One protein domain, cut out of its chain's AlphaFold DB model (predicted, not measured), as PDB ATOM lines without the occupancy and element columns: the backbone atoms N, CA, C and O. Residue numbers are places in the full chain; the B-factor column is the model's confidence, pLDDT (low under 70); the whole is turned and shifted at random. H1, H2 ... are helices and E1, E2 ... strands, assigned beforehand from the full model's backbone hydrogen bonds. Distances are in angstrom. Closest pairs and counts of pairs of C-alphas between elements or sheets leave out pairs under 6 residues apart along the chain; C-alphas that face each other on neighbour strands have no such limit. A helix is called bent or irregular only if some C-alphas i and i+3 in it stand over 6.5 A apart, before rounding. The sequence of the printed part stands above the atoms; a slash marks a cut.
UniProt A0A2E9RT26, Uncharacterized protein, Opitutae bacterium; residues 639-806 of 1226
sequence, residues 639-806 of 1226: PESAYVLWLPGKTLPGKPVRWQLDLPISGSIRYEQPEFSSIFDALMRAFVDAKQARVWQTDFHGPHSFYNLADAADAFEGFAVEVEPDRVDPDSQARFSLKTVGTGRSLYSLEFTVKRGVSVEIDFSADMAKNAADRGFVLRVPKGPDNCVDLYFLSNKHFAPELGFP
ATOM      1  N   PRO A 639     -11.818  43.403  19.156       81.81
ATOM      2  CA  PRO A 639     -12.417  42.859  17.948       81.81
ATOM      3  C   PRO A 639     -13.228  41.586  18.227       81.81
ATOM      4  O   PRO A 639     -12.706  40.621  18.778       81.81
ATOM      5  N   GLU A 640     -14.489  41.558  17.792       84.06
ATOM      6  CA  GLU A 640     -15.375  40.388  17.898       84.06
ATOM      7  C   GLU A 640     -15.285  39.485  16.657       84.06
ATOM      8  O   GLU A 640     -15.345  38.256  16.759       84.06
ATOM      9  N   SER A 641     -15.137  40.093  15.478       86.19
ATOM     10  CA  SER A 641     -15.002  39.394  14.201       86.19
ATOM     11  C   SER A 641     -14.160  40.186  13.201       86.19
ATOM     12  O   SER A 641     -14.015  41.408  13.305       86.19
ATOM     13  N   ALA A 642     -13.589  39.465  12.236       87.94
ATOM     14  CA  ALA A 642     -12.850  40.033  11.118       87.94
ATOM     15  C   ALA A 642     -13.369  39.485   9.792       87.94
ATOM     16  O   ALA A 642     -13.514  38.272   9.626       87.94
ATOM     17  N   TYR A 643     -13.568  40.379   8.829       90.38
ATOM     18  CA  TYR A 643     -13.889  40.030   7.452       90.38
ATOM     19  C   TYR A 643     -12.779  40.529   6.536       90.38
ATOM     20  O   TYR A 643     -12.517  41.724   6.472       90.38
ATOM     21  N   VAL A 644     -12.135  39.626   5.804       90.50
ATOM     22  CA  VAL A 644     -11.198  39.959   4.729       90.50
ATOM     23  C   VAL A 644     -11.959  39.985   3.416       90.50
ATOM     24  O   VAL A 644     -12.289  38.943   2.862       90.50
ATOM     25  N   LEU A 645     -12.229  41.180   2.911       92.31
ATOM     26  CA  LEU A 645     -12.788  41.412   1.592       92.31
ATOM     27  C   LEU A 645     -11.653  41.333   0.568       92.31
ATOM     28  O   LEU A 645     -10.825  42.240   0.447       92.31
ATOM     29  N   TRP A 646     -11.583  40.194  -0.120       91.38
ATOM     30  CA  TRP A 646     -10.505  39.866  -1.041       91.38
ATOM     31  C   TRP A 646     -10.655  40.605  -2.371       91.38
ATOM     32  O   TRP A 646     -11.558  40.330  -3.169       91.38
ATOM     33  N   LEU A 647      -9.718  41.511  -2.632       91.25
ATOM     34  CA  LEU A 647      -9.630  42.306  -3.844       91.25
ATOM     35  C   LEU A 647      -8.888  41.533  -4.952       91.25
ATOM     36  O   LEU A 647      -7.804  40.983  -4.714       91.25
ATOM     37  N   PRO A 648      -9.424  41.522  -6.185       86.38
ATOM     38  CA  PRO A 648      -8.797  40.865  -7.326       86.38
ATOM     39  C   PRO A 648      -7.423  41.474  -7.629       86.38
ATOM     40  O   PRO A 648      -7.251  42.694  -7.636       86.38
ATOM     41  N   GLY A 649      -6.442  40.611  -7.888       84.75
ATOM     42  CA  GLY A 649      -5.082  40.992  -8.249       84.75
ATOM     43  C   GLY A 649      -4.591  40.221  -9.471       84.75
ATOM     44  O   GLY A 649      -5.002  39.084  -9.708       84.75
ATOM     45  N   LYS A 650      -3.686  40.835 -10.230       85.25
ATOM     46  CA  LYS A 650      -3.013  40.246 -11.389       85.25
ATOM     47  C   LYS A 650      -1.503  40.258 -11.210       85.25
ATOM     48  O   LYS A 650      -0.931  41.183 -10.629       85.25
ATOM     49  N   THR A 651      -0.854  39.231 -11.739       80.56
ATOM     50  CA  THR A 651       0.604  39.144 -11.781       80.56
ATOM     51  C   THR A 651       1.143  39.905 -12.980       80.56
ATOM     52  O   THR A 651       0.678  39.707 -14.103       80.56
ATOM     53  N   LEU A 652       2.174  40.711 -12.760       75.94
ATOM     54  CA  LEU A 652       2.989  41.291 -13.815       75.94
ATOM     55  C   LEU A 652       4.249  40.434 -14.015       75.94
ATOM     56  O   LEU A 652       4.846  39.981 -13.031       75.94
ATOM     57  N   PRO A 653       4.672  40.199 -15.268       66.00
ATOM     58  CA  PRO A 653       5.875  39.424 -15.555       66.00
ATOM     59  C   PRO A 653       7.125  40.086 -14.945       66.00
ATOM     60  O   PRO A 653       7.356  41.281 -15.120       66.00
ATOM     61  N   GLY A 654       7.938  39.305 -14.221       59.00
ATOM     62  CA  GLY A 654       9.159  39.767 -13.549       59.00
ATOM     63  C   GLY A 654       9.765  38.713 -12.609       59.00
ATOM     64  O   GLY A 654       9.101  37.740 -12.251       59.00
ATOM     65  N   LYS A 655      11.037  38.889 -12.216       57.62
ATOM     66  CA  LYS A 655      11.698  38.116 -11.146       57.62
ATOM     67  C   LYS A 655      12.236  39.088 -10.082       57.62
ATOM     68  O   LYS A 655      13.243  39.740 -10.358       57.62
ATOM     69  N   PRO A 656      11.610  39.191  -8.891       60.06
ATOM     70  CA  PRO A 656      10.414  38.467  -8.434       60.06
ATOM     71  C   PRO A 656       9.117  38.897  -9.149       60.06
ATOM     72  O   PRO A 656       9.067  39.943  -9.798       60.06
ATOM     73  N   VAL A 657       8.081  38.053  -9.050       65.25
ATOM     74  CA  VAL A 657       6.735  38.318  -9.588       65.25
ATOM     75  C   VAL A 657       6.124  39.496  -8.837       65.25
ATOM     76  O   VAL A 657       5.999  39.432  -7.616       65.25
ATOM     77  N   ARG A 658       5.709  40.537  -9.565       75.56
ATOM     78  CA  ARG A 658       5.046  41.713  -8.983       75.56
ATOM     79  C   ARG A 658       3.534  41.578  -9.084       75.56
ATOM     80  O   ARG A 658       3.019  41.146 -10.114       75.56
ATOM     81  N   TRP A 659       2.825  41.997  -8.043       82.25
ATOM     82  CA  TRP A 659       1.363  41.999  -8.009       82.25
ATOM     83  C   TRP A 659       0.802  43.406  -8.206       82.25
ATOM     84  O   TRP A 659       1.288  44.371  -7.618       82.25
ATOM     85  N   GLN A 660      -0.256  43.514  -9.005       86.44
ATOM     86  CA  GLN A 660      -1.038  44.735  -9.178       86.44
ATOM     87  C   GLN A 660      -2.513  44.438  -8.899       86.44
ATOM     88  O   GLN A 660      -2.995  43.364  -9.253       86.44
ATOM     89  N   LEU A 661      -3.239  45.380  -8.291       86.94
ATOM     90  CA  LEU A 661      -4.693  45.273  -8.177       86.94
ATOM     91  C   LEU A 661      -5.349  45.254  -9.560       86.94
ATOM     92  O   LEU A 661      -4.973  46.013 -10.456       86.94
ATOM     93  N   ASP A 662      -6.353  44.398  -9.714       85.31
ATOM     94  CA  ASP A 662      -7.132  44.238 -10.937       85.31
ATOM     95  C   ASP A 662      -8.598  44.600 -10.686       85.31
ATOM     96  O   ASP A 662      -9.499  43.762 -10.711       85.31
ATOM     97  N   LEU A 663      -8.823  45.874 -10.365       81.62
ATOM     98  CA  LEU A 663     -10.163  46.399 -10.123       81.62
ATOM     99  C   LEU A 663     -10.966  46.439 -11.442       81.62
ATOM    100  O   LEU A 663     -10.408  46.816 -12.476       81.62
ATOM    101  N   PRO A 664     -12.264  46.070 -11.435       71.00
ATOM    102  CA  PRO A 664     -13.112  46.106 -12.627       71.00
ATOM    103  C   PRO A 664     -13.212  47.502 -13.251       71.00
ATOM    104  O   PRO A 664     -13.139  48.508 -12.551       71.00
ATOM    105  N   ILE A 665     -13.483  47.564 -14.560       62.59
ATOM    106  CA  ILE A 665     -13.702  48.829 -15.293       62.59
ATOM    107  C   ILE A 665     -14.884  49.623 -14.708       62.59
ATOM    108  O   ILE A 665     -14.869  50.848 -14.745       62.59
ATOM    109  N   SER A 666     -15.877  48.937 -14.126       63.62
ATOM    110  CA  SER A 666     -17.009  49.559 -13.427       63.62
ATOM    111  C   SER A 666     -16.621  50.294 -12.141       63.62
ATOM    112  O   SER A 666     -17.448  51.015 -11.603       63.62
ATOM    113  N   GLY A 667     -15.409  50.086 -11.616       69.31
ATOM    114  CA  GLY A 667     -14.969  50.621 -10.325       69.31
ATOM    115  C   GLY A 667     -15.464  49.828  -9.113       69.31
ATOM    116  O   GLY A 667     -14.851  49.924  -8.056       69.31
ATOM    117  N   SER A 668     -16.494  48.985  -9.255       84.31
ATOM    118  CA  SER A 668     -17.141  48.304  -8.130       84.31
ATOM    119  C   SER A 668     -16.834  46.803  -7.998       84.31
ATOM    120  O   SER A 668     -16.618  46.090  -8.983       84.31
ATOM    121  N   ILE A 669     -16.832  46.292  -6.761       89.06
ATOM    122  CA  ILE A 669     -16.700  44.860  -6.443       89.06
ATOM    123  C   ILE A 669     -17.888  44.407  -5.601       89.06
ATOM    124  O   ILE A 669     -18.150  44.964  -4.539       89.06
ATOM    125  N   ARG A 670     -18.563  43.346  -6.054       90.88
ATOM    126  CA  ARG A 670     -19.741  42.768  -5.402       90.88
ATOM    127  C   ARG A 670     -19.434  41.441  -4.705       90.88
ATOM    128  O   ARG A 670     -18.877  40.525  -5.319       90.88
ATOM    129  N   TYR A 671     -19.864  41.338  -3.450       91.00
ATOM    130  CA  TYR A 671     -19.778  40.157  -2.590       91.00
ATOM    131  C   TYR A 671     -21.195  39.653  -2.282       91.00
ATOM    132  O   TYR A 671     -21.983  40.373  -1.666       91.00
ATOM    133  N   GLU A 672     -21.545  38.438  -2.711       89.56
ATOM    134  CA  GLU A 672     -22.888  37.852  -2.535       89.56
ATOM    135  C   GLU A 672     -22.921  36.962  -1.285       89.56
ATOM    136  O   GLU A 672     -22.851  35.738  -1.367       89.56
ATOM    137  N   GLN A 673     -22.950  37.607  -0.115       85.31
ATOM    138  CA  GLN A 673     -22.837  36.964   1.197       85.31
ATOM    139  C   GLN A 673     -23.998  37.411   2.105       85.31
ATOM    140  O   GLN A 673     -23.952  38.514   2.666       85.31
ATOM    141  N   PRO A 674     -25.058  36.586   2.246       82.94
ATOM    142  CA  PRO A 674     -26.271  36.947   2.981       82.94
ATOM    143  C   PRO A 674     -26.024  37.379   4.429       82.94
ATOM    144  O   PRO A 674     -26.503  38.432   4.856       82.94
ATOM    145  N   GLU A 675     -25.227  36.611   5.173       83.50
ATOM    146  CA  GLU A 675     -24.922  36.893   6.579       83.50
ATOM    147  C   GLU A 675     -24.137  38.202   6.732       83.50
ATOM    148  O   GLU A 675     -24.540  39.089   7.485       83.50
ATOM    149  N   PHE A 676     -23.067  38.369   5.946       88.00
ATOM    150  CA  PHE A 676     -22.248  39.581   5.967       88.00
ATOM    151  C   PHE A 676     -23.045  40.831   5.578       88.00
ATOM    152  O   PHE A 676     -22.959  41.841   6.269       88.00
ATOM    153  N   SER A 677     -23.854  40.768   4.513       90.12
ATOM    154  CA  SER A 677     -24.658  41.916   4.063       90.12
ATOM    155  C   SER A 677     -25.675  42.373   5.106       90.12
ATOM    156  O   SER A 677     -25.932  43.568   5.230       90.12
ATOM    157  N   SER A 678     -26.209  41.439   5.895       86.31
ATOM    158  CA  SER A 678     -27.157  41.740   6.969       86.31
ATOM    159  C   SER A 678     -26.468  42.382   8.171       86.31
ATOM    160  O   SER A 678     -26.963  43.368   8.714       86.31
ATOM    161  N   ILE A 679     -25.299  41.862   8.557       86.88
ATOM    162  CA  ILE A 679     -24.481  42.426   9.638       86.88
ATOM    163  C   ILE A 679     -23.973  43.821   9.256       86.88
ATOM    164  O   ILE A 679     -24.062  44.744  10.060       86.88
ATOM    165  N   PHE A 680     -23.471  43.992   8.033       89.88
ATOM    166  CA  PHE A 680     -22.925  45.259   7.557       89.88
ATOM    167  C   PHE A 680     -23.998  46.356   7.473       89.88
ATOM    168  O   PHE A 680     -23.770  47.451   7.981       89.88
ATOM    169  N   ASP A 681     -25.182  46.057   6.917       88.12
ATOM    170  CA  ASP A 681     -26.322  46.991   6.903       88.12
ATOM    171  C   ASP A 681     -26.686  47.445   8.326       88.12
ATOM    172  O   ASP A 681     -26.781  48.643   8.599       88.12
ATOM    173  N   ALA A 682     -26.807  46.494   9.259       85.31
ATOM    174  CA  ALA A 682     -27.178  46.789  10.637       85.31
ATOM    175  C   ALA A 682     -26.113  47.621  11.378       85.31
ATOM    176  O   ALA A 682     -26.458  48.541  12.120       85.31
ATOM    177  N   LEU A 683     -24.823  47.339  11.154       86.31
ATOM    178  CA  LEU A 683     -23.721  48.122  11.717       86.31
ATOM    179  C   LEU A 683     -23.719  49.557  11.185       86.31
ATOM    180  O   LEU A 683     -23.608  50.497  11.963       86.31
ATOM    181  N   MET A 684     -23.861  49.744   9.873       86.69
ATOM    182  CA  MET A 684     -23.749  51.068   9.259       86.69
ATOM    183  C   MET A 684     -24.967  51.952   9.562       86.69
ATOM    184  O   MET A 684     -24.809  53.148   9.823       86.69
ATOM    185  N   ARG A 685     -26.179  51.377   9.617       84.50
ATOM    186  CA  ARG A 685     -27.406  52.110   9.987       84.50
ATOM    187  C   ARG A 685     -27.404  52.603  11.434       84.50
ATOM    188  O   ARG A 685     -28.073  53.589  11.728       84.50
ATOM    189  N   ALA A 686     -26.614  51.997  12.323       78.75
ATOM    190  CA  ALA A 686     -26.468  52.473  13.699       78.75
ATOM    191  C   ALA A 686     -25.853  53.888  13.798       78.75
ATOM    192  O   ALA A 686     -25.920  54.510  14.857       78.75
ATOM    193  N   PHE A 687     -25.271  54.415  12.711       76.00
ATOM    194  CA  PHE A 687     -24.535  55.682  12.709       76.00
ATOM    195  C   PHE A 687     -25.219  56.839  11.961       76.00
ATOM    196  O   PHE A 687     -24.657  57.934  11.954       76.00
ATOM    197  N   VAL A 688     -26.416  56.636  11.391       69.19
ATOM    198  CA  VAL A 688     -27.111  57.597  10.496       69.19
ATOM    199  C   VAL A 688     -27.307  58.991  11.124       69.19
ATOM    200  O   VAL A 688     -27.233  59.992  10.416       69.19
ATOM    201  N   ASP A 689     -27.463  59.082  12.451       65.19
ATOM    202  CA  ASP A 689     -27.735  60.345  13.169       65.19
ATOM    203  C   ASP A 689     -26.544  60.881  13.993       65.19
ATOM    204  O   ASP A 689     -26.673  61.799  14.816       65.19
ATOM    205  N   ALA A 690     -25.356  60.301  13.832       64.44
ATOM    206  CA  ALA A 690     -24.265  60.504  14.773       64.44
ATOM    207  C   ALA A 690     -23.265  61.590  14.310       64.44
ATOM    208  O   ALA A 690     -22.578  61.450  13.308       64.44
ATOM    209  N   LYS A 691     -23.116  62.671  15.095       60.62
ATOM    210  CA  LYS A 691     -22.371  63.897  14.704       60.62
ATOM    211  C   LYS A 691     -20.825  63.846  14.741       60.62
ATOM    212  O   LYS A 691     -20.197  64.833  14.375       60.62
ATOM    213  N   GLN A 692     -20.196  62.770  15.221       68.06
ATOM    214  CA  GLN A 692     -18.723  62.627  15.316       68.06
ATOM    215  C   GLN A 692     -18.245  61.477  14.419       68.06
ATOM    216  O   GLN A 692     -19.072  60.683  13.992       68.06
ATOM    217  N   ALA A 693     -16.937  61.344  14.167       66.56
ATOM    218  CA  ALA A 693     -16.386  60.191  13.445       66.56
ATOM    219  C   ALA A 693     -16.792  58.861  14.112       66.56
ATOM    220  O   ALA A 693     -16.630  58.708  15.324       66.56
ATOM    221  N   ARG A 694     -17.347  57.925  13.330       76.94
ATOM    222  CA  ARG A 694     -17.956  56.666  13.804       76.94
ATOM    223  C   ARG A 694     -17.355  55.396  13.221       76.94
ATOM    224  O   ARG A 694     -17.541  54.337  13.803       76.94
ATOM    225  N   VAL A 695     -16.634  55.498  12.113       86.50
ATOM    226  CA  VAL A 695     -15.860  54.394  11.539       86.50
ATOM    227  C   VAL A 695     -14.426  54.867  11.400       86.50
ATOM    228  O   VAL A 695     -14.199  56.006  10.993       86.50
ATOM    229  N   TRP A 696     -13.463  54.019  11.743       87.81
ATOM    230  CA  TRP A 696     -12.049  54.368  11.634       87.81
ATOM    231  C   TRP A 696     -11.362  53.567  10.544       87.81
ATOM    232  O   TRP A 696     -11.566  52.361  10.444       87.81
ATOM    233  N   GLN A 697     -10.520  54.234   9.768       90.12
ATOM    234  CA  GLN A 697      -9.655  53.619   8.773       90.12
ATOM    235  C   GLN A 697      -8.204  53.659   9.243       90.12
ATOM    236  O   GLN A 697      -7.754  54.671   9.777       90.12
ATOM    237  N   THR A 698      -7.460  52.589   8.997       90.88
ATOM    238  CA  THR A 698      -5.998  52.575   9.122       90.88
ATOM    239  C   THR A 698      -5.380  51.714   8.019       90.88
ATOM    240  O   THR A 698      -6.066  50.870   7.434       90.88
ATOM    241  N   ASP A 699      -4.110  51.944   7.698       90.44
ATOM    242  CA  ASP A 699      -3.401  51.194   6.658       90.44
ATOM    243  C   ASP A 699      -3.034  49.781   7.161       90.44
ATOM    244  O   ASP A 699      -2.774  49.544   8.343       90.44
ATOM    245  N   PHE A 700      -3.010  48.805   6.254       90.50
ATOM    246  CA  PHE A 700      -2.571  47.448   6.560       90.50
ATOM    247  C   PHE A 700      -1.049  47.345   6.432       90.50
ATOM    248  O   PHE A 700      -0.485  47.475   5.348       90.50
ATOM    249  N   HIS A 701      -0.376  47.046   7.540       86.56
ATOM    250  CA  HIS A 701       1.088  47.006   7.613       86.56
ATOM    251  C   HIS A 701       1.674  45.583   7.556       86.56
ATOM    252  O   HIS A 701       2.876  45.398   7.736       86.56
ATOM    253  N   GLY A 702       0.843  44.572   7.280       85.25
ATOM    254  CA  GLY A 702       1.257  43.179   7.113       85.25
ATOM    255  C   GLY A 702       0.532  42.197   8.041       85.25
ATOM    256  O   GLY A 702      -0.346  42.590   8.808       85.25
ATOM    257  N   PRO A 703       0.909  40.905   8.025       81.88
ATOM    258  CA  PRO A 703       0.287  39.838   8.819       81.88
ATOM    259  C   PRO A 703       0.125  40.129  10.320       81.88
ATOM    260  O   PRO A 703      -0.813  39.636  10.945       81.88
ATOM    261  N   HIS A 704       0.999  40.948  10.917       79.12
ATOM    262  CA  HIS A 704       0.870  41.345  12.322       79.12
ATOM    263  C   HIS A 704      -0.377  42.200  12.601       79.12
ATOM    264  O   HIS A 704      -0.829  42.261  13.741       79.12
ATOM    265  N   SER A 705      -0.966  42.821  11.571       85.94
ATOM    266  CA  SER A 705      -2.155  43.671  11.684       85.94
ATOM    267  C   SER A 705      -3.417  42.856  11.980       85.94
ATOM    268  O   SER A 705      -4.432  43.417  12.374       85.94
ATOM    269  N   PHE A 706      -3.354  41.523  11.877       82.62
ATOM    270  CA  PHE A 706      -4.369  40.620  12.431       82.62
ATOM    271  C   PHE A 706      -4.244  40.412  13.950       82.62
ATOM    272  O   PHE A 706      -5.055  39.712  14.546       82.62
ATOM    273  N   TYR A 707      -3.215  40.973  14.586       78.75
ATOM    274  CA  TYR A 707      -2.983  40.875  16.028       78.75
ATOM    275  C   TYR A 707      -2.994  42.239  16.701       78.75
ATOM    276  O   TYR A 707      -3.528  42.373  17.798       78.75
ATOM    277  N   ASN A 708      -2.418  43.236  16.037       82.50
ATOM    278  CA  ASN A 708      -2.404  44.614  16.491       82.50
ATOM    279  C   ASN A 708      -2.485  45.546  15.276       82.50
ATOM    280  O   ASN A 708      -1.585  45.524  14.437       82.50
ATOM    281  N   LEU A 709      -3.565  46.328  15.157       83.94
ATOM    282  CA  LEU A 709      -3.771  47.209  14.000       83.94
ATOM    283  C   LEU A 709      -2.832  48.419  14.009       83.94
ATOM    284  O   LEU A 709      -2.275  48.739  12.964       83.94
ATOM    285  N   ALA A 710      -2.661  49.071  15.161       80.44
ATOM    286  CA  ALA A 710      -1.812  50.248  15.311       80.44
ATOM    287  C   ALA A 710      -1.425  50.471  16.778       80.44
ATOM    288  O   ALA A 710      -2.174  50.116  17.687       80.44
ATOM    289  N   ASP A 711      -0.282  51.120  16.998       77.75
ATOM    290  CA  ASP A 711       0.261  51.375  18.339       77.75
ATOM    291  C   ASP A 711      -0.251  52.681  18.972       77.75
ATOM    292  O   ASP A 711      -0.103  52.892  20.177       77.75
ATOM    293  N   ALA A 712      -0.855  53.567  18.174       79.44
ATOM    294  CA  ALA A 712      -1.320  54.879  18.608       79.44
ATOM    295  C   ALA A 712      -2.641  55.272  17.915       79.44
ATOM    296  O   ALA A 712      -2.949  54.827  16.810       79.44
ATOM    297  N   ALA A 713      -3.466  56.069  18.603       77.19
ATOM    298  CA  ALA A 713      -4.825  56.392  18.154       77.19
ATOM    299  C   ALA A 713      -4.853  57.378  16.974       77.19
ATOM    300  O   ALA A 713      -5.844  57.440  16.253       77.19
ATOM    301  N   ASP A 714      -3.778  58.139  16.780       80.19
ATOM    302  CA  ASP A 714      -3.562  59.074  15.673       80.19
ATOM    303  C   ASP A 714      -3.278  58.376  14.334       80.19
ATOM    304  O   ASP A 714      -3.433  58.991  13.282       80.19
ATOM    305  N   ALA A 715      -2.946  57.082  14.355       83.50
ATOM    306  CA  ALA A 715      -2.846  56.245  13.160       83.50
ATOM    307  C   ALA A 715      -4.214  55.886  12.540       83.50
ATOM    308  O   ALA A 715      -4.266  55.220  11.500       83.50
ATOM    309  N   PHE A 716      -5.320  56.289  13.175       85.19
ATOM    310  CA  PHE A 716      -6.678  56.071  12.687       85.19
ATOM    311  C   PHE A 716      -7.289  57.362  12.146       85.19
ATOM    312  O   PHE A 716      -7.413  58.361  12.853       85.19
ATOM    313  N   GLU A 717      -7.773  57.309  10.910       86.38
ATOM    314  CA  GLU A 717      -8.573  58.373  10.313       86.38
ATOM    315  C   GLU A 717     -10.065  58.103  10.549       86.38
ATOM    316  O   GLU A 717     -10.554  56.999  10.316       86.38
ATOM    317  N   GLY A 718     -10.797  59.098  11.051       83.94
ATOM    318  CA  GLY A 718     -12.206  58.961  11.416       83.94
ATOM    319  C   GLY A 718     -13.178  59.432  10.330       83.94
ATOM    320  O   GLY A 718     -13.053  60.543   9.816       83.94
ATOM    321  N   PHE A 719     -14.212  58.633  10.065       84.88
ATOM    322  CA  PHE A 719     -15.247  58.891   9.064       84.88
ATOM    323  C   PHE A 719     -16.650  58.912   9.675       84.88
ATOM    324  O   PHE A 719     -16.976  58.117  10.560       84.88
ATOM    325  N   ALA A 720     -17.494  59.819   9.186       83.75
ATOM    326  CA  ALA A 720     -18.936  59.799   9.415       83.75
ATOM    327  C   ALA A 720     -19.627  58.954   8.335       83.75
ATOM    328  O   ALA A 720     -19.181  58.941   7.186       83.75
ATOM    329  N   VAL A 721     -20.707  58.264   8.704       85.94
ATOM    330  CA  VAL A 721     -21.503  57.427   7.793       85.94
ATOM    331  C   VAL A 721     -22.738  58.209   7.361       85.94
ATOM    332  O   VAL A 721     -23.506  58.664   8.202       85.94
ATOM    333  N   GLU A 722     -22.936  58.348   6.057       85.31
ATOM    334  CA  GLU A 722     -24.167  58.868   5.464       85.31
ATOM    335  C   GLU A 722     -24.923  57.731   4.781       85.31
ATOM    336  O   GLU A 722     -24.302  56.840   4.200       85.31
ATOM    337  N   VAL A 723     -26.253  57.762   4.859       87.19
ATOM    338  CA  VAL A 723     -27.116  56.721   4.297       87.19
ATOM    339  C   VAL A 723     -28.125  57.347   3.354       87.19
ATOM    340  O   VAL A 723     -28.890  58.224   3.748       87.19
ATOM    341  N   GLU A 724     -28.146  56.855   2.123       87.94
ATOM    342  CA  GLU A 724     -29.168  57.142   1.126       87.94
ATOM    343  C   GLU A 724     -29.996  55.860   0.919       87.94
ATOM    344  O   GLU A 724     -29.499  54.894   0.330       87.94
ATOM    345  N   PRO A 725     -31.233  55.792   1.448       83.75
ATOM    346  CA  PRO A 725     -32.127  54.666   1.195       83.75
ATOM    347  C   PRO A 725     -32.426  54.531  -0.301       83.75
ATOM    348  O   PRO A 725     -32.544  55.537  -1.007       83.75
ATOM    349  N   ASP A 726     -32.583  53.301  -0.790       85.12
ATOM    350  CA  ASP A 726     -32.990  53.081  -2.176       85.12
ATOM    351  C   ASP A 726     -34.399  53.646  -2.438       85.12
ATOM    352  O   ASP A 726     -35.278  53.612  -1.576       85.12
ATOM    353  N   ARG A 727     -34.628  54.190  -3.640       75.88
ATOM    354  CA  ARG A 727     -35.913  54.817  -4.000       75.88
ATOM    355  C   ARG A 727     -37.047  53.809  -4.177       75.88
ATOM    356  O   ARG A 727     -38.208  54.196  -4.082       75.88
ATOM    357  N   VAL A 728     -36.711  52.567  -4.515       70.25
ATOM    358  CA  VAL A 728     -37.650  51.489  -4.839       70.25
ATOM    359  C   VAL A 728     -37.768  50.511  -3.672       70.25
ATOM    360  O   VAL A 728     -38.869  50.047  -3.393       70.25
ATOM    361  N   ASP A 729     -36.665  50.231  -2.974       73.69
ATOM    362  CA  ASP A 729     -36.618  49.281  -1.854       73.69
ATOM    363  C   ASP A 729     -35.815  49.825  -0.648       73.69
ATOM    364  O   ASP A 729     -34.727  49.334  -0.340       73.69
ATOM    365  N   PRO A 730     -36.320  50.862   0.049       72.88
ATOM    366  CA  PRO A 730     -35.588  51.549   1.122       72.88
ATOM    367  C   PRO A 730     -35.320  50.668   2.355       72.88
ATOM    368  O   PRO A 730     -34.373  50.917   3.118       72.88
ATOM    369  N   ASP A 731     -36.152  49.642   2.554       70.44
ATOM    370  CA  ASP A 731     -36.085  48.749   3.707       70.44
ATOM    371  C   ASP A 731     -35.027  47.664   3.535       70.44
ATOM    372  O   ASP A 731     -34.399  47.270   4.521       70.44
ATOM    373  N   SER A 732     -34.816  47.172   2.310       74.00
ATOM    374  CA  SER A 732     -33.869  46.091   2.030       74.00
ATOM    375  C   SER A 732     -32.594  46.559   1.320       74.00
ATOM    376  O   SER A 732     -31.588  45.846   1.358       74.00
ATOM    377  N   GLN A 733     -32.586  47.767   0.747       86.50
ATOM    378  CA  GLN A 733     -31.456  48.313   0.003       86.50
ATOM    379  C   GLN A 733     -31.112  49.753   0.419       86.50
ATOM    380  O   GLN A 733     -31.974  50.617   0.574       86.50
ATOM    381  N   ALA A 734     -29.818  50.022   0.599       89.12
ATOM    382  CA  ALA A 734     -29.312  51.363   0.885       89.12
ATOM    383  C   ALA A 734     -27.889  51.562   0.359       89.12
ATOM    384  O   ALA A 734     -27.101  50.614   0.254       89.12
ATOM    385  N   ARG A 735     -27.558  52.820   0.058       91.00
ATOM    386  CA  ARG A 735     -26.198  53.270  -0.234       91.00
ATOM    387  C   ARG A 735     -25.611  53.938   1.005       91.00
ATOM    388  O   ARG A 735     -26.222  54.837   1.574       91.00
ATOM    389  N   PHE A 736     -24.430  53.497   1.414       90.50
ATOM    390  CA  PHE A 736     -23.679  54.045   2.538       90.50
ATOM    391  C   PHE A 736     -22.419  54.732   2.025       90.50
ATOM    392  O   PHE A 736     -21.658  54.126   1.273       90.50
ATOM    393  N   SER A 737     -22.165  55.954   2.481       87.69
ATOM    394  CA  SER A 737     -20.995  56.737   2.076       87.69
ATOM    395  C   SER A 737     -20.190  57.189   3.291       87.69
ATOM    396  O   SER A 737     -20.749  57.672   4.277       87.69
ATOM    397  N   LEU A 738     -18.864  57.043   3.226       87.12
ATOM    398  CA  LEU A 738     -17.943  57.480   4.278       87.12
ATOM    399  C   LEU A 738     -17.404  58.889   3.989       87.12
ATOM    400  O   LEU A 738     -16.777  59.125   2.955       87.12
ATOM    401  N   LYS A 739     -17.631  59.827   4.918       79.75
ATOM    402  CA  LYS A 739     -17.216  61.239   4.818       79.75
ATOM    403  C   LYS A 739     -16.162  61.607   5.857       79.75
ATOM    404  O   LYS A 739     -16.312  61.298   7.038       79.75
ATOM    405  N   THR A 740     -15.132  62.327   5.421       73.62
ATOM    406  CA  THR A 740     -14.123  62.928   6.311       73.62
ATOM    407  C   THR A 740     -14.750  63.973   7.243       73.62
ATOM    408  O   THR A 740     -15.598  64.767   6.832       73.62
ATOM    409  N   VAL A 741     -14.347  63.975   8.517       64.81
ATOM    410  CA  VAL A 741     -14.878  64.889   9.542       64.81
ATOM    411  C   VAL A 741     -13.894  66.041   9.780       64.81
ATOM    412  O   VAL A 741     -12.735  65.806  10.101       64.81
ATOM    413  N   GLY A 742     -14.353  67.295   9.677       57.97
ATOM    414  CA  GLY A 742     -13.597  68.472  10.143       57.97
ATOM    415  C   GLY A 742     -12.680  69.174   9.130       57.97
ATOM    416  O   GLY A 742     -11.994  70.122   9.505       57.97
ATOM    417  N   THR A 743     -12.681  68.788   7.853       51.72
ATOM    418  CA  THR A 743     -11.974  69.508   6.777       51.72
ATOM    419  C   THR A 743     -12.970  70.339   5.957       51.72
ATOM    420  O   THR A 743     -14.089  69.913   5.694       51.72
ATOM    421  N   GLY A 744     -12.600  71.558   5.544       47.25
ATOM    422  CA  GLY A 744     -13.496  72.500   4.838       47.25
ATOM    423  C   GLY A 744     -14.001  72.054   3.451       47.25
ATOM    424  O   GLY A 744     -14.646  72.840   2.757       47.25
ATOM    425  N   ARG A 745     -13.700  70.819   3.027       50.44
ATOM    426  CA  ARG A 745     -14.227  70.146   1.833       50.44
ATOM    427  C   ARG A 745     -14.542  68.694   2.195       50.44
ATOM    428  O   ARG A 745     -13.619  67.938   2.479       50.44
ATOM    429  N   SER A 746     -15.815  68.306   2.146       53.22
ATOM    430  CA  SER A 746     -16.240  66.917   2.346       53.22
ATOM    431  C   SER A 746     -15.733  66.047   1.194       53.22
ATOM    432  O   SER A 746     -16.279  66.096   0.093       53.22
ATOM    433  N   LEU A 747     -14.675  65.276   1.432       59.03
ATOM    434  CA  LEU A 747     -14.189  64.261   0.498       59.03
ATOM    435  C   LEU A 747     -14.799  62.906   0.885       59.03
ATOM    436  O   LEU A 747     -14.700  62.499   2.048       59.03
ATOM    437  N   TYR A 748     -15.450  62.248  -0.078       59.62
ATOM    438  CA  TYR A 748     -15.980  60.887   0.054       59.62
ATOM    439  C   TYR A 748     -14.829  59.885  -0.085       59.62
ATOM    440  O   TYR A 748     -14.085  59.951  -1.066       59.62
ATOM    441  N   SER A 749     -14.651  58.994   0.896       67.81
ATOM    442  CA  SER A 749     -13.538  58.032   0.893       67.81
ATOM    443  C   SER A 749     -13.907  56.675   0.306       67.81
ATOM    444  O   SER A 749     -13.110  56.141  -0.456       67.81
ATOM    445  N   LEU A 750     -15.091  56.138   0.619       84.31
ATOM    446  CA  LEU A 750     -15.591  54.853   0.118       84.31
ATOM    447  C   LEU A 750     -17.123  54.851   0.088       84.31
ATOM    448  O   LEU A 750     -17.762  55.436   0.969       84.31
ATOM    449  N   GLU A 751     -17.701  54.142  -0.880       89.50
ATOM    450  CA  GLU A 751     -19.149  53.970  -0.997       89.50
ATOM    451  C   GLU A 751     -19.535  52.495  -1.093       89.50
ATOM    452  O   GLU A 751     -18.852  51.691  -1.733       89.50
ATOM    453  N   PHE A 752     -20.652  52.151  -0.457       92.06
ATOM    454  CA  PHE A 752     -21.172  50.795  -0.374       92.06
ATOM    455  C   PHE A 752     -22.634  50.767  -0.801       92.06
ATOM    456  O   PHE A 752     -23.458  51.464  -0.217       92.06
ATOM    457  N   THR A 753     -22.979  49.907  -1.749       92.94
ATOM    458  CA  THR A 753     -24.368  49.577  -2.075       92.94
ATOM    459  C   THR A 753     -24.702  48.243  -1.430       92.94
ATOM    460  O   THR A 753     -24.138  47.206  -1.783       92.94
ATOM    461  N   VAL A 754     -25.605  48.253  -0.456       92.81
ATOM    462  CA  VAL A 754     -25.935  47.071   0.342       92.81
ATOM    463  C   VAL A 754     -27.357  46.649   0.037       92.81
ATOM    464  O   VAL A 754     -28.281  47.450   0.139       92.81
ATOM    465  N   LYS A 755     -27.525  45.370  -0.296       91.62
ATOM    466  CA  LYS A 755     -28.817  44.693  -0.327       91.62
ATOM    467  C   LYS A 755     -28.839  43.664   0.796       91.62
ATOM    468  O   LYS A 755     -28.148  42.644   0.718       91.62
ATOM    469  N   ARG A 756     -29.588  43.963   1.853       87.06
ATOM    470  CA  ARG A 756     -29.651  43.198   3.102       87.06
ATOM    471  C   ARG A 756     -30.061  41.750   2.828       87.06
ATOM    472  O   ARG A 756     -31.045  41.500   2.138       87.06
ATOM    473  N   GLY A 757     -29.298  40.796   3.357       81.62
ATOM    474  CA  GLY A 757     -29.523  39.364   3.138       81.62
ATOM    475  C   GLY A 757     -29.098  38.853   1.759       81.62
ATOM    476  O   GLY A 757     -29.315  37.681   1.461       81.62
ATOM    477  N   VAL A 758     -28.486  39.692   0.915       86.38
ATOM    478  CA  VAL A 758     -28.122  39.331  -0.459       86.38
ATOM    479  C   VAL A 758     -26.664  39.655  -0.766       86.38
ATOM    480  O   VAL A 758     -25.879  38.749  -1.043       86.38
ATOM    481  N   SER A 759     -26.280  40.934  -0.770       92.12
ATOM    482  CA  SER A 759     -24.950  41.334  -1.241       92.12
ATOM    483  C   SER A 759     -24.492  42.693  -0.730       92.12
ATOM    484  O   SER A 759     -25.308  43.578  -0.493       92.12
ATOM    485  N   VAL A 760     -23.173  42.875  -0.667       93.50
ATOM    486  CA  VAL A 760     -22.515  44.177  -0.488       93.50
ATOM    487  C   VAL A 760     -21.681  44.463  -1.731       93.50
ATOM    488  O   VAL A 760     -20.863  43.638  -2.137       93.50
ATOM    489  N   GLU A 761     -21.893  45.616  -2.347       93.06
ATOM    490  CA  GLU A 761     -21.100  46.129  -3.460       93.06
ATOM    491  C   GLU A 761     -20.324  47.364  -3.011       93.06
ATOM    492  O   GLU A 761     -20.846  48.190  -2.274       93.06
ATOM    493  N   ILE A 762     -19.063  47.460  -3.421       91.50
ATOM    494  CA  ILE A 762     -18.111  48.454  -2.919       91.50
ATOM    495  C   ILE A 762     -17.525  49.194  -4.102       91.50
ATOM    496  O   ILE A 762     -16.982  48.539  -4.993       91.50
ATOM    497  N   ASP A 763     -17.621  50.519  -4.106       88.56
ATOM    498  CA  ASP A 763     -17.131  51.366  -5.190       88.56
ATOM    499  C   ASP A 763     -15.719  51.908  -4.901       88.56
ATOM    500  O   ASP A 763     -15.474  52.572  -3.893       88.56
ATOM    501  N   PHE A 764     -14.787  51.626  -5.815       86.25
ATOM    502  CA  PHE A 764     -13.402  52.102  -5.827       86.25
ATOM    503  C   PHE A 764     -13.135  53.116  -6.957       86.25
ATOM    504  O   PHE A 764     -11.984  53.306  -7.357       86.25
ATOM    505  N   SER A 765     -14.176  53.759  -7.493       80.06
ATOM    506  CA  SER A 765     -14.073  54.792  -8.532       80.06
ATOM    507  C   SER A 765     -13.320  56.048  -8.069       80.06
ATOM    508  O   SER A 765     -12.668  56.707  -8.878       80.06
ATOM    509  N   ALA A 766     -13.350  56.359  -6.769       80.25
ATOM    510  CA  ALA A 766     -12.627  57.485  -6.192       80.25
ATOM    511  C   ALA A 766     -11.113  57.211  -6.071       80.25
ATOM    512  O   ALA A 766     -10.693  56.180  -5.542       80.25
ATOM    513  N   ASP A 767     -10.276  58.182  -6.459       79.75
ATOM    514  CA  ASP A 767      -8.808  58.066  -6.371       79.75
ATOM    515  C   ASP A 767      -8.324  57.770  -4.942       79.75
ATOM    516  O   ASP A 767      -7.386  56.999  -4.744       79.75
ATOM    517  N   MET A 768      -8.986  58.335  -3.926       79.12
ATOM    518  CA  MET A 768      -8.691  58.044  -2.519       79.12
ATOM    519  C   MET A 768      -8.960  56.575  -2.164       79.12
ATOM    520  O   MET A 768      -8.086  55.935  -1.580       79.12
ATOM    521  N   ALA A 769     -10.115  56.031  -2.569       82.62
ATOM    522  CA  ALA A 769     -10.483  54.629  -2.364       82.62
ATOM    523  C   ALA A 769      -9.479  53.688  -3.037       82.62
ATOM    524  O   ALA A 769      -9.008  52.721  -2.440       82.62
ATOM    525  N   LYS A 770      -9.107  54.006  -4.280       83.56
ATOM    526  CA  LYS A 770      -8.151  53.232  -5.071       83.56
ATOM    527  C   LYS A 770      -6.749  53.253  -4.462       83.56
ATOM    528  O   LYS A 770      -6.109  52.210  -4.386       83.56
ATOM    529  N   ASN A 771      -6.290  54.412  -3.990       85.19
ATOM    530  CA  ASN A 771      -4.990  54.551  -3.332       85.19
ATOM    531  C   ASN A 771      -4.946  53.835  -1.976       85.19
ATOM    532  O   ASN A 771      -3.918  53.255  -1.636       85.19
ATOM    533  N   ALA A 772      -6.037  53.865  -1.202       86.88
ATOM    534  CA  ALA A 772      -6.152  53.098   0.037       86.88
ATOM    535  C   ALA A 772      -6.153  51.590  -0.252       86.88
ATOM    536  O   ALA A 772      -5.375  50.848   0.343       86.88
ATOM    537  N   ALA A 773      -6.947  51.143  -1.230       88.50
ATOM    538  CA  ALA A 773      -6.969  49.752  -1.676       88.50
ATOM    539  C   ALA A 773      -5.585  49.273  -2.132       88.50
ATOM    540  O   ALA A 773      -5.210  48.152  -1.811       88.50
ATOM    541  N   ASP A 774      -4.821  50.117  -2.838       87.44
ATOM    542  CA  ASP A 774      -3.480  49.799  -3.345       87.44
ATOM    543  C   ASP A 774      -2.427  49.588  -2.248       87.44
ATOM    544  O   ASP A 774      -1.493  48.803  -2.447       87.44
ATOM    545  N   ARG A 775      -2.585  50.269  -1.104       87.44
ATOM    546  CA  ARG A 775      -1.773  50.051   0.105       87.44
ATOM    547  C   ARG A 775      -2.301  48.903   0.970       87.44
ATOM    548  O   ARG A 775      -1.532  48.314   1.725       87.44
ATOM    549  N   GLY A 776      -3.584  48.578   0.836       91.44
ATOM    550  CA  GLY A 776      -4.321  47.729   1.760       91.44
ATOM    551  C   GLY A 776      -4.706  48.515   3.008       91.44
ATOM    552  O   GLY A 776      -3.893  49.238   3.580       91.44
ATOM    553  N   PHE A 777      -5.954  48.380   3.443       92.50
ATOM    554  CA  PHE A 777      -6.468  49.123   4.592       92.50
ATOM    555  C   PHE A 777      -7.501  48.315   5.372       92.50
ATOM    556  O   PHE A 777      -8.011  47.291   4.903       92.50
ATOM    557  N   VAL A 778      -7.796  48.788   6.579       93.12
ATOM    558  CA  VAL A 778      -8.750  48.181   7.504       93.12
ATOM    559  C   VAL A 778      -9.762  49.230   7.943       93.12
ATOM    560  O   VAL A 778      -9.371  50.325   8.342       93.12
ATOM    561  N   LEU A 779     -11.050  48.889   7.895       92.31
ATOM    562  CA  LEU A 779     -12.116  49.655   8.538       92.31
ATOM    563  C   LEU A 779     -12.499  48.989   9.854       92.31
ATOM    564  O   LEU A 779     -12.942  47.844   9.870       92.31
ATOM    565  N   ARG A 780     -12.368  49.726  10.950       90.06
ATOM    566  CA  ARG A 780     -12.832  49.320  12.273       90.06
ATOM    567  C   ARG A 780     -14.203  49.928  12.532       90.06
ATOM    568  O   ARG A 780     -14.331  51.145  12.681       90.06
ATOM    569  N   VAL A 781     -15.215  49.067  12.596       90.06
ATOM    570  CA  VAL A 781     -16.617  49.444  12.796       90.06
ATOM    571  C   VAL A 781     -17.042  49.086  14.226       90.06
ATOM    572  O   VAL A 781     -16.966  47.917  14.605       90.06
ATOM    573  N   PRO A 782     -17.472  50.048  15.059       85.06
ATOM    574  CA  PRO A 782     -17.962  49.760  16.404       85.06
ATOM    575  C   PRO A 782     -19.162  48.808  16.404       85.06
ATOM    576  O   PRO A 782     -20.080  48.956  15.602       85.06
ATOM    577  N   LYS A 783     -19.194  47.887  17.370       82.19
ATOM    578  CA  LYS A 783     -20.340  47.019  17.658       82.19
ATOM    579  C   LYS A 783     -20.560  46.982  19.170       82.19
ATOM    580  O   LYS A 783     -20.074  46.099  19.862       82.19
ATOM    581  N   GLY A 784     -21.262  47.975  19.705       72.62
ATOM    582  CA  GLY A 784     -21.376  48.169  21.156       72.62
ATOM    583  C   GLY A 784     -20.339  49.150  21.732       72.62
ATOM    584  O   GLY A 784     -19.586  49.777  20.979       72.62
ATOM    585  N   PRO A 785     -20.298  49.308  23.068       69.00
ATOM    586  CA  PRO A 785     -19.377  50.226  23.745       69.00
ATOM    587  C   PRO A 785     -17.915  49.762  23.678       69.00
ATOM    588  O   PRO A 785     -17.037  50.574  23.389       69.00
ATOM    589  N   ASP A 786     -17.678  48.454  23.827       78.06
ATOM    590  CA  ASP A 786     -16.329  47.886  23.971       78.06
ATOM    591  C   ASP A 786     -15.868  47.052  22.770       78.06
ATOM    592  O   ASP A 786     -14.670  46.836  22.612       78.06
ATOM    593  N   ASN A 787     -16.778  46.602  21.895       84.75
ATOM    594  CA  ASN A 787     -16.428  45.697  20.796       84.75
ATOM    595  C   ASN A 787     -16.409  46.393  19.426       84.75
ATOM    596  O   ASN A 787     -16.995  47.466  19.225       84.75
ATOM    597  N   CYS A 788     -15.736  45.768  18.461       87.19
ATOM    598  CA  CYS A 788     -15.721  46.193  17.064       87.19
ATOM    599  C   CYS A 788     -15.676  45.014  16.082       87.19
ATOM    600  O   CYS A 788     -15.355  43.884  16.444       87.19
ATOM    601  N   VAL A 789     -15.987  45.304  14.822       90.25
ATOM    602  CA  VAL A 789     -15.800  44.424  13.668       90.25
ATOM    603  C   VAL A 789     -14.742  45.049  12.768       90.25
ATOM    604  O   VAL A 789     -14.858  46.221  12.404       90.25
ATOM    605  N   ASP A 790     -13.723  44.273  12.409       91.75
ATOM    606  CA  ASP A 790     -12.645  44.730  11.531       91.75
ATOM    607  C   ASP A 790     -12.879  44.229  10.097       91.75
ATOM    608  O   ASP A 790     -13.046  43.034   9.844       91.75
ATOM    609  N   LEU A 791     -12.897  45.148   9.136       94.19
ATOM    610  CA  LEU A 791     -13.083  44.870   7.714       94.19
ATOM    611  C   LEU A 791     -11.776  45.153   6.978       94.19
ATOM    612  O   LEU A 791     -11.379  46.303   6.813       94.19
ATOM    613  N   TYR A 792     -11.099  44.102   6.541       93.31
ATOM    614  CA  TYR A 792      -9.820  44.160   5.847       93.31
ATOM    615  C   TYR A 792     -10.033  44.159   4.334       93.31
ATOM    616  O   TYR A 792     -10.672  43.257   3.802       93.31
ATOM    617  N   PHE A 793      -9.438  45.113   3.626       93.38
ATOM    618  CA  PHE A 793      -9.519  45.226   2.168       93.38
ATOM    619  C   PHE A 793      -8.173  44.856   1.560       93.38
ATOM    620  O   PHE A 793      -7.274  45.693   1.454       93.38
ATOM    621  N   LEU A 794      -8.003  43.574   1.221       92.81
ATOM    622  CA  LEU A 794      -6.685  43.002   0.940       92.81
ATOM    623  C   LEU A 794      -6.622  42.229  -0.376       92.81
ATOM    624  O   LEU A 794      -7.630  41.747  -0.868       92.81
ATOM    625  N   SER A 795      -5.420  42.079  -0.933       90.69
ATOM    626  CA  SER A 795      -5.142  41.322  -2.159       90.69
ATOM    627  C   SER A 795      -3.827  40.554  -2.021       90.69
ATOM    628  O   SER A 795      -3.058  40.797  -1.089       90.69
ATOM    629  N   ASN A 796      -3.503  39.705  -3.003       87.31
ATOM    630  CA  ASN A 796      -2.204  39.036  -3.136       87.31
ATOM    631  C   ASN A 796      -1.021  40.011  -2.996       87.31
ATOM    632  O   ASN A 796       0.015  39.650  -2.442       87.31
ATOM    633  N   LYS A 797      -1.195  41.255  -3.465       86.62
ATOM    634  CA  LYS A 797      -0.197  42.329  -3.374       86.62
ATOM    635  C   LYS A 797       0.253  42.610  -1.939       86.62
ATOM    636  O   LYS A 797       1.442  42.797  -1.713       86.62
ATOM    637  N   HIS A 798      -0.660  42.595  -0.969       88.94
ATOM    638  CA  HIS A 798      -0.354  42.953   0.424       88.94
ATOM    639  C   HIS A 798       0.328  41.824   1.204       88.94
ATOM    640  O   HIS A 798       0.783  42.038   2.322       88.94
ATOM    641  N   PHE A 799       0.421  40.635   0.607       82.81
ATOM    642  CA  PHE A 799       1.085  39.457   1.164       82.81
ATOM    643  C   PHE A 799       2.268  39.000   0.300       82.81
ATOM    644  O   PHE A 799       2.762  37.882   0.450       82.81
ATOM    645  N   ALA A 800       2.716  39.840  -0.638       75.12
ATOM    646  CA  ALA A 800       3.780  39.480  -1.558       75.12
ATOM    647  C   ALA A 800       5.080  39.154  -0.786       75.12
ATOM    648  O   ALA A 800       5.465  39.917   0.106       75.12
ATOM    649  N   PRO A 801       5.801  38.065  -1.127       66.94
ATOM    650  CA  PRO A 801       7.015  37.658  -0.408       66.94
ATOM    651  C   PRO A 801       8.106  38.739  -0.334       66.94
ATOM    652  O   PRO A 801       8.910  38.746   0.595       66.94
ATOM    653  N   GLU A 802       8.124  39.658  -1.301       67.69
ATOM    654  CA  GLU A 802       9.037  40.807  -1.379       67.69
ATOM    655  C   GLU A 802       8.865  41.829  -0.245       67.69
ATOM    656  O   GLU A 802       9.803  42.566   0.047       67.69
ATOM    657  N   LEU A 803       7.717  41.828   0.438       74.31
ATOM    658  CA  LEU A 803       7.470  42.666   1.616       74.31
ATOM    659  C   LEU A 803       8.157  42.125   2.883       74.31
ATOM    660  O   LEU A 803       8.251  42.833   3.881       74.31
ATOM    661  N   GLY A 804       8.681  40.891   2.848       65.88
ATOM    662  CA  GLY A 804       9.615  40.391   3.859       65.88
ATOM    663  C   GLY A 804       9.031  40.188   5.259       65.88
ATOM    664  O   GLY A 804       9.775  40.268   6.238       65.88
ATOM    665  N   PHE A 805       7.729  39.914   5.380       76.19
ATOM    666  CA  PHE A 805       7.091  39.739   6.687       76.19
ATOM    667  C   PHE A 805       7.678  38.537   7.451       76.19
ATOM    668  O   PHE A 805       7.690  37.418   6.923       76.19
ATOM    669  N   PRO A 806       8.165  38.727   8.693       67.44
ATOM    670  CA  PRO A 806       8.697  37.627   9.482       67.44
ATOM    671  C   PRO A 806       7.575  36.645   9.856       67.44
ATOM    672  O   PRO A 806       6.464  37.080  10.170       67.44
TER     673      PRO A 806
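AT A GLANCE: This is residues 639 to 806 of the 1226 residues of an uncharacterized protein of Opitutae bacterium (UniProt A0A2E9RT26). One large sheet of nine strands is folded into two leaves with E6 as the hinge, curled like part of a barrel round helix H1, while helix H3 packs on the opposite face. A small hairpin, E2 and E3, lies out at one end of the longest axis, with the short helix H4 packed on E3. The printed part has 168 residues with four named helices and eleven named strands, in the order E1 E2 E3 E4 H1 E5 H2 E6 E7 E8 E9 H3 E10 E11 H4, and its class is mixed, helices and strands. The large sheet has the order E1 E11 E10 E5 E6 E7 E8 E9 E4 and is mixed, and the pair E2 and E3 is antiparallel. The whole is compact, with a radius of gyration of the C-alphas of 16.3 A, and spans 51 by 36 by 35 A.

HOW THE PARTS SIT: The large sheet runs, strand beside strand, through E1, residues 639 to 646, E11, residues 787 to 794, E10, residues 777 to 782, E5, residues 695 to 699, E6, residues 717 to 725, E7, residues 733 to 740, E8, residues 748 to 755, E9, residues 759 to 763, and E4, residues 668 to 672. It is a folded sheet, one sheet bent back on itself: E1 E11 E10 E5 face E7 E8 E9 E4, with 14 pairs of C-alphas within 11 A. It is twisted, and the way across it turns by 121 degrees. E1 and E11 are parallel at 17 degrees, with N 645 and O 792 2.7 A apart. E11 and E10 form an antiparallel hairpin, with N 791 and O 779 at 2.8 A. E10 and E5 are antiparallel, with N 780 and O 696 at 2.8 A. The pairing of E6 is staggered: residues 717 to 719 pair with E5, with N 719 and O 695 at 2.8 A, and residues 719 to 725 with E7, with N 724 and O 735 at 2.8 A. E6 E7 E8 E9 is a meander, each strand the antiparallel neighbour of the one before; N 736 and O 752 are 2.8 A apart, as are N 753 and O 761. E9 and E4 are antiparallel, with N 671 and O 760 at 2.8 A. The sheet curls round H1, residues 674 to 685, whose Ser 677 has its C-alpha 5.3 A from that of Ser 759 in E9, their closest pair. H3, residues 767 to 775, is on the opposite face at a height over the sheet of 7.6 A; it lies only just over E8, on which 3 of its C-alphas fall, and runs across the strands at 84 degrees to E8 on the local plane. H2, residues 703 to 706, only grazes the sheet with residues 705 to 706. E1 runs on into E2, residues 649 to 652, at 49 degrees; E2 forms a hairpin with E3, residues 658 to 661, with N 650 and O 660 at 2.8 A. H4, residues 796 to 799, is not on the large sheet; its closest C-alphas with E3 are those of Lys 797 and Trp 659, 4.9 A. In H1 and H3 every O i to N i+4 pair is within hydrogen-bond range; H2 and H4 are too short for such a pair, and each has its 1 O i to N i+3 pair within range.

IN THESE COORDINATES: E1 begins at C-alpha 639 (-12.417, 42.859, 17.948) and is 19.3 A long. E6 is 25.5 A long, E7 23.5 A, E11 22.3 A, E8 20.7 A and H1 16.7 A. H4 ends at C-alpha 799 (1.085, 39.457, 1.164).

THE WHOLE: The C-alphas of Lys 655 and Val 728, the two farthest apart, are 51.5 A apart. The printed part has no cut, and no link is long. The mean pLDDT of the printed part is 81.4; stretches under 70 include residues 653 to 657, 688 to 693 and 741 to 749.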